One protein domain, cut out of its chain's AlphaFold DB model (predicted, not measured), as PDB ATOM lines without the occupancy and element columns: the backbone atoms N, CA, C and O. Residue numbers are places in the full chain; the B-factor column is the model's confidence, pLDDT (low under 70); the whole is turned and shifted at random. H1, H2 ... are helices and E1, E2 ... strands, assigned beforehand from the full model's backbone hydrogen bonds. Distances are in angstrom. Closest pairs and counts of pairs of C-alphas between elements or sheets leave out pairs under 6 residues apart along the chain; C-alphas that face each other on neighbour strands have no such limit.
ATOM      1  N   VAL A 909     122.412  58.388  69.923       78.06
ATOM      2  CA  VAL A 909     120.961  58.155  69.980       78.06
ATOM      3  C   VAL A 909     120.380  58.880  71.192       78.06
ATOM      4  O   VAL A 909     120.845  58.660  72.313       78.06
ATOM      5  N   ASP A 910     119.355  59.711  70.979       83.19
ATOM      6  CA  ASP A 910     118.634  60.375  72.070       83.19
ATOM      7  C   ASP A 910     117.857  59.381  72.956       83.19
ATOM      8  O   ASP A 910     117.432  58.311  72.504       83.19
ATOM      9  N   LEU A 911     117.648  59.732  74.231       81.31
ATOM     10  CA  LEU A 911     116.959  58.860  75.191       81.31
ATOM     11  C   LEU A 911     115.555  58.405  74.719       81.31
ATOM     12  O   LEU A 911     115.274  57.209  74.821       81.31
ATOM     13  N   PRO A 912     114.679  59.269  74.158       84.50
ATOM     14  CA  PRO A 912     113.387  58.837  73.610       84.50
ATOM     15  C   PRO A 912     113.479  57.829  72.453       84.50
ATOM     16  O   PRO A 912     112.582  57.000  72.282       84.50
ATOM     17  N   THR A 913     114.523  57.894  71.628       81.44
ATOM     18  CA  THR A 913     114.767  56.970  70.513       81.44
ATOM     19  C   THR A 913     115.407  55.676  71.007       81.44
ATOM     20  O   THR A 913     114.990  54.599  70.583       81.44
ATOM     21  N   PHE A 914     116.319  55.749  71.977       85.94
ATOM     22  CA  PHE A 914     116.879  54.586  72.666       85.94
ATOM     23  C   PHE A 914     115.789  53.767  73.377       85.94
ATOM     24  O   PHE A 914     115.659  52.567  73.128       85.94
ATOM     25  N   GLU A 915     114.930  54.418  74.170       88.31
ATOM     26  CA  GLU A 915     113.768  53.794  74.823       88.31
ATOM     27  C   GLU A 915     112.801  53.156  73.812       88.31
ATOM     28  O   GLU A 915     112.263  52.075  74.054       88.31
ATOM     29  N   ARG A 916     112.616  53.781  72.641       88.31
ATOM     30  CA  ARG A 916     111.796  53.245  71.541       88.31
ATOM     31  C   ARG A 916     112.397  51.973  70.938       88.31
ATOM     32  O   ARG A 916     111.650  51.030  70.693       88.31
ATOM     33  N   ILE A 917     113.718  51.937  70.739       82.31
ATOM     34  CA  ILE A 917     114.459  50.774  70.219       82.31
ATOM     35  C   ILE A 917     114.373  49.595  71.196       82.31
ATOM     36  O   ILE A 917     114.044  48.481  70.794       82.31
ATOM     37  N   ILE A 918     114.608  49.820  72.494       88.00
ATOM     38  CA  ILE A 918     114.608  48.725  73.481       88.00
ATOM     39  C   ILE A 918     113.200  48.248  73.867       88.00
ATOM     40  O   ILE A 918     113.071  47.189  74.479       88.00
ATOM     41  N   ARG A 919     112.137  48.978  73.498       91.75
ATOM     42  CA  ARG A 919     110.747  48.700  73.908       91.75
ATOM     43  C   ARG A 919     110.239  47.304  73.529       91.75
ATOM     44  O   ARG A 919     109.390  46.769  74.234       91.75
ATOM     45  N   GLY A 920     110.761  46.720  72.446       81.19
ATOM     46  CA  GLY A 920     110.433  45.358  72.006       81.19
ATOM     47  C   GLY A 920     111.127  44.239  72.799       81.19
ATOM     48  O   GLY A 920     110.774  43.072  72.652       81.19
ATOM     49  N   LEU A 921     112.109  44.561  73.647       82.56
ATOM     50  CA  LEU A 921     112.838  43.574  74.446       82.56
ATOM     51  C   LEU A 921     112.057  43.178  75.709       82.56
ATOM     52  O   LEU A 921     111.321  43.982  76.281       82.56
ATOM     53  N   LYS A 922     112.299  41.960  76.221       87.00
ATOM     54  CA  LYS A 922     111.825  41.538  77.556       87.00
ATOM     55  C   LYS A 922     112.324  42.514  78.637       87.00
ATOM     56  O   LYS A 922     113.463  42.972  78.573       87.00
ATOM     57  N   PHE A 923     111.506  42.790  79.656       80.94
ATOM     58  CA  PHE A 923     111.756  43.826  80.677       80.94
ATOM     59  C   PHE A 923     113.136  43.738  81.367       80.94
ATOM     60  O   PHE A 923     113.782  44.759  81.599       80.94
ATOM     61  N   SER A 924     113.644  42.528  81.620       77.38
ATOM     62  CA  SER A 924     115.002  42.313  82.143       77.38
ATOM     63  C   SER A 924     116.099  42.831  81.198       77.38
ATOM     64  O   SER A 924     117.004  43.536  81.644       77.38
ATOM     65  N   LYS A 925     115.978  42.564  79.889       77.50
ATOM     66  CA  LYS A 925     116.870  43.102  78.845       77.50
ATOM     67  C   LYS A 925     116.720  44.625  78.701       77.50
ATOM     68  O   LYS A 925     117.730  45.303  78.554       77.50
ATOM     69  N   GLN A 926     115.508  45.186  78.826       85.62
ATOM     70  CA  GLN A 926     115.317  46.650  78.841       85.62
ATOM     71  C   GLN A 926     116.105  47.311  79.980       85.62
ATOM     72  O   GLN A 926     116.834  48.271  79.755       85.62
ATOM     73  N   ASN A 927     116.013  46.771  81.197       83.06
ATOM     74  CA  ASN A 927     116.718  47.330  82.350       83.06
ATOM     75  C   ASN A 927     118.241  47.117  82.276       83.06
ATOM     76  O   ASN A 927     118.990  47.962  82.761       83.06
ATOM     77  N   GLN A 928     118.716  46.049  81.623       78.81
ATOM     78  CA  GLN A 928     120.138  45.888  81.297       78.81
ATOM     79  C   GLN A 928     120.615  46.961  80.304       78.81
ATOM     80  O   GLN A 928     121.644  47.588  80.542       78.81
ATOM     81  N   MET A 929     119.842  47.234  79.247       81.81
ATOM     82  CA  MET A 929     120.142  48.303  78.288       81.81
ATOM     83  C   MET A 929     120.135  49.686  78.956       81.81
ATOM     84  O   MET A 929     121.085  50.443  78.781       81.81
ATOM     85  N   ARG A 930     119.136  49.999  79.795       88.12
ATOM     86  CA  ARG A 930     119.099  51.258  80.568       88.12
ATOM     87  C   ARG A 930     120.345  51.444  81.433       88.12
ATOM     88  O   ARG A 930     120.931  52.518  81.404       88.12
ATOM     89  N   LYS A 931     120.812  50.400  82.134       86.81
ATOM     90  CA  LYS A 931     122.067  50.451  82.916       86.81
ATOM     91  C   LYS A 931     123.300  50.771  82.060       86.81
ATOM     92  O   LYS A 931     124.202  51.440  82.549       86.81
ATOM     93  N   ILE A 932     123.328  50.328  80.803       78.94
ATOM     94  CA  ILE A 932     124.405  50.630  79.843       78.94
ATOM     95  C   ILE A 932     124.313  52.075  79.323       78.94
ATOM     96  O   ILE A 932     125.333  52.643  78.954       78.94
ATOM     97  N   ALA A 933     123.126  52.689  79.335       82.31
ATOM     98  CA  ALA A 933     122.927  54.084  78.939       82.31
ATOM     99  C   ALA A 933     123.330  55.105  80.024       82.31
ATOM    100  O   ALA A 933     123.728  56.211  79.676       82.31
ATOM    101  N   VAL A 934     123.280  54.753  81.319       83.06
ATOM    102  CA  VAL A 934     123.568  55.691  82.434       83.06
ATOM    103  C   VAL A 934     124.915  56.436  82.302       83.06
ATOM    104  O   VAL A 934     124.909  57.651  82.486       83.06
ATOM    105  N   PRO A 935     126.049  55.805  81.923       85.81
ATOM    106  CA  PRO A 935     127.323  56.516  81.728       85.81
ATOM    107  C   PRO A 935     127.327  57.540  80.577       85.81
ATOM    108  O   PRO A 935     128.262  58.327  80.468       85.81
ATOM    109  N   PHE A 936     126.303  57.523  79.719       83.88
ATOM    110  CA  PHE A 936     126.116  58.428  78.582       83.88
ATOM    111  C   PHE A 936     125.001  59.456  78.838       83.88
ATOM    112  O   PHE A 936     124.472  60.051  77.895       83.88
ATOM    113  N   GLN A 937     124.584  59.636  80.097       81.31
ATOM    114  CA  GLN A 937     123.678  60.712  80.485       81.31
ATOM    115  C   GLN A 937     124.467  62.018  80.665       81.31
ATOM    116  O   GLN A 937     125.387  62.104  81.477       81.31
ATOM    117  N   ASN A 938     124.106  63.033  79.885       80.06
ATOM    118  CA  ASN A 938     124.669  64.373  79.952       80.06
ATOM    119  C   ASN A 938     124.186  65.102  81.229       80.06
ATOM    120  O   ASN A 938     123.131  64.757  81.772       80.06
ATOM    121  N   PRO A 939     124.888  66.157  81.692       73.94
ATOM    122  CA  PRO A 939     124.501  66.908  82.895       73.94
ATOM    123  C   PRO A 939     123.122  67.590  82.842       73.94
ATOM    124  O   PRO A 939     122.587  67.956  83.885       73.94
ATOM    125  N   ASP A 940     122.535  67.760  81.654       72.75
ATOM    126  CA  ASP A 940     121.173  68.281  81.452       72.75
ATOM    127  C   ASP A 940     120.075  67.197  81.559       72.75
ATOM    128  O   ASP A 940     118.890  67.481  81.387       72.75
ATOM    129  N   GLY A 941     120.460  65.948  81.839       66.38
ATOM    130  CA  GLY A 941     119.572  64.795  81.937       66.38
ATOM    131  C   GLY A 941     119.251  64.119  80.600       66.38
ATOM    132  O   GLY A 941     118.658  63.035  80.616       66.38
ATOM    133  N   THR A 942     119.656  64.686  79.456       73.56
ATOM    134  CA  THR A 942     119.581  63.986  78.163       73.56
ATOM    135  C   THR A 942     120.546  62.800  78.147       73.56
ATOM    136  O   THR A 942     121.541  62.790  78.862       73.56
ATOM    137  N   CYS A 943     120.271  61.777  77.340       74.81
ATOM    138  CA  CYS A 943     121.203  60.667  77.139       74.81
ATOM    139  C   CYS A 943     121.571  60.569  75.662       74.81
ATOM    140  O   CYS A 943     120.708  60.750  74.799       74.81
ATOM    141  N   SER A 944     122.847  60.299  75.401       79.06
ATOM    142  CA  SER A 944     123.455  60.276  74.073       79.06
ATOM    143  C   SER A 944     124.251  58.984  73.908       79.06
ATOM    144  O   SER A 944     125.476  58.980  73.992       79.06
ATOM    145  N   VAL A 945     123.556  57.860  73.722       78.62
ATOM    146  CA  VAL A 945     124.207  56.540  73.647       78.62
ATOM    147  C   VAL A 945     124.787  56.325  72.243       78.62
ATOM    148  O   VAL A 945     124.034  56.465  71.275       78.62
ATOM    149  N   PRO A 946     126.069  55.943  72.081       80.00
ATOM    150  CA  PRO A 946     126.623  55.598  70.772       80.00
ATOM    151  C   PRO A 946     125.863  54.428  70.133       80.00
ATOM    152  O   PRO A 946     125.760  53.348  70.718       80.00
ATOM    153  N   LEU A 947     125.341  54.621  68.919       70.12
ATOM    154  CA  LEU A 947     124.497  53.654  68.209       70.12
ATOM    155  C   LEU A 947     125.186  52.295  68.025       70.12
ATOM    156  O   LEU A 947     124.533  51.260  68.156       70.12
ATOM    157  N   GLU A 948     126.502  52.282  67.792       73.75
ATOM    158  CA  GLU A 948     127.280  51.042  67.710       73.75
ATOM    159  C   GLU A 948     127.190  50.238  69.015       73.75
ATOM    160  O   GLU A 948     126.946  49.036  68.974       73.75
ATOM    161  N   LEU A 949     127.279  50.889  70.181       73.31
ATOM    162  CA  LEU A 949     127.149  50.238  71.488       73.31
ATOM    163  C   LEU A 949     125.765  49.585  71.656       73.31
ATOM    164  O   LEU A 949     125.661  48.469  72.172       73.31
ATOM    165  N   VAL A 950     124.712  50.262  71.177       77.81
ATOM    166  CA  VAL A 950     123.325  49.769  71.186       77.81
ATOM    167  C   VAL A 950     123.190  48.531  70.293       77.81
ATOM    168  O   VAL A 950     122.748  47.481  70.765       77.81
ATOM    169  N   LEU A 951     123.631  48.614  69.033       78.81
ATOM    170  CA  LEU A 951     123.583  47.514  68.059       78.81
ATOM    171  C   LEU A 951     124.444  46.318  68.500       78.81
ATOM    172  O   LEU A 951     123.989  45.175  68.489       78.81
ATOM    173  N   ARG A 952     125.657  46.574  68.997       78.38
ATOM    174  CA  ARG A 952     126.611  45.575  69.510       78.38
ATOM    175  C   ARG A 952     126.158  44.933  70.823       78.38
ATOM    176  O   ARG A 952     126.715  43.904  71.216       78.38
ATOM    177  N   HIS A 953     125.163  45.491  71.519       75.69
ATOM    178  CA  HIS A 953     124.472  44.804  72.614       75.69
ATOM    179  C   HIS A 953     123.224  44.051  72.126       75.69
ATOM    180  O   HIS A 953     123.047  42.896  72.505       75.69
ATOM    181  N   LEU A 954     122.412  44.630  71.233       74.88
ATOM    182  CA  LEU A 954     121.264  43.948  70.611       74.88
ATOM    183  C   LEU A 954     121.685  42.656  69.891       74.88
ATOM    184  O   LEU A 954     121.166  41.585  70.196       74.88
ATOM    185  N   ASN A 955     122.702  42.719  69.031       78.06
ATOM    186  CA  ASN A 955     123.197  41.578  68.249       78.06
ATOM    187  C   ASN A 955     123.883  40.485  69.090       78.06
ATOM    188  O   ASN A 955     124.073  39.369  68.606       78.06
ATOM    189  N   ARG A 956     124.219  40.758  70.362       74.62
ATOM    190  CA  ARG A 956     124.639  39.726  71.334       74.62
ATOM    191  C   ARG A 956     123.464  38.907  71.885       74.62
ATOM    192  O   ARG A 956     123.696  37.884  72.523       74.62
ATOM    193  N   HIS A 957     122.229  39.346  71.641       67.44
ATOM    194  CA  HIS A 957     120.988  38.831  72.231       67.44
ATOM    195  C   HIS A 957     119.939  38.378  71.202       67.44
ATOM    196  O   HIS A 957     118.825  38.043  71.620       67.44
ATOM    197  N   LEU A 958     120.301  38.395  69.915       61.22
ATOM    198  CA  LEU A 958     119.520  37.976  68.747       61.22
ATOM    199  C   LEU A 958     120.174  36.744  68.095       61.22
ATOM    200  O   LEU A 958     121.407  36.593  68.137       61.22
ATOM    201  N   GLU A 959     119.354  35.877  67.497       63.47
ATOM    202  CA  GLU A 959     119.817  34.696  66.754       63.47
ATOM    203  C   GLU A 959     120.524  35.106  65.451       63.47
ATOM    204  O   GLU A 959     120.614  36.293  65.134       63.47
ATOM    205  N   ARG A 960     121.167  34.168  64.742       48.31
ATOM    206  CA  ARG A 960     122.142  34.537  63.697       48.31
ATOM    207  C   ARG A 960     121.478  35.236  62.507       48.31
ATOM    208  O   ARG A 960     122.072  36.167  61.969       48.31
ATOM    209  N   GLU A 961     120.280  34.801  62.143       54.28
ATOM    210  CA  GLU A 961     119.400  35.392  61.131       54.28
ATOM    211  C   GLU A 961     118.766  36.733  61.549       54.28
ATOM    212  O   GLU A 961     118.551  37.580  60.687       54.28
ATOM    213  N   ASP A 962     118.532  36.965  62.845       56.75
ATOM    214  CA  ASP A 962     117.823  38.154  63.358       56.75
ATOM    215  C   ASP A 962     118.721  39.390  63.576       56.75
ATOM    216  O   ASP A 962     118.248  40.449  64.000       56.75
ATOM    217  N   ARG A 963     120.036  39.276  63.360       69.00
ATOM    218  CA  ARG A 963     120.991  40.354  63.666       69.00
ATOM    219  C   ARG A 963     120.832  41.542  62.726       69.00
ATOM    220  O   ARG A 963     120.858  41.400  61.507       69.00
ATOM    221  N   VAL A 964     120.761  42.731  63.319       65.69
ATOM    222  CA  VAL A 964     120.724  44.003  62.591       65.69
ATOM    223  C   VAL A 964     122.119  44.281  62.030       65.69
ATOM    224  O   VAL A 964     123.073  44.361  62.807       65.69
ATOM    225  N   GLY A 965     122.231  44.387  60.705       52.25
ATOM    226  CA  GLY A 965     123.462  44.791  60.009       52.25
ATOM    227  C   GLY A 965     123.787  46.267  60.191       52.25
ATOM    228  O   GLY A 965     122.826  47.067  60.235       52.25
TER     229      GLY A 965
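Overview. This is residues 909 to 965 of the 965 residues of an uncharacterized protein of Clathrospora elynae (UniProt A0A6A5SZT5). Three helices, H1, H2 and H3, stand in a loose triangle, H2 running opposite to the others; a short strand, E1, leads into H3. The loop 937 to 943 and the tail 955 to 965 mark the long axis's ends. The 57 printed residues, ordered H1, H2, E1, H3, are mostly helix and compact, radius of gyration of the C-alphas 11.4 A, spanning 39 by 22 by 16 A.

Arrangement. Residues 909 to 910 pair antiparallel with residues 944 to 945 of E1, residues 944 to 946, which pairs with no named strand. H1, residues 911 to 918, and H2, residues 923 to 936, are close but not clearly touching; their closest C-alphas, Ile 918 and Gln 926, are 5.8 A apart. H3, residues 947 to 954, is near H1. Every O i to N i+4 pair is within hydrogen-bond range in H1 and H3, 8 of 10 in H2.

Along the chain. H1 begins at C-alpha 911 (116.959, 58.860, 75.191). H2 measures 20.6 A. H3 ends at C-alpha 954 (121.264, 43.948, 70.611).

Size, cuts and confidence. The printed part has no cut. No link is long. Residues 941 and 957 to 965 are under pLDDT 70.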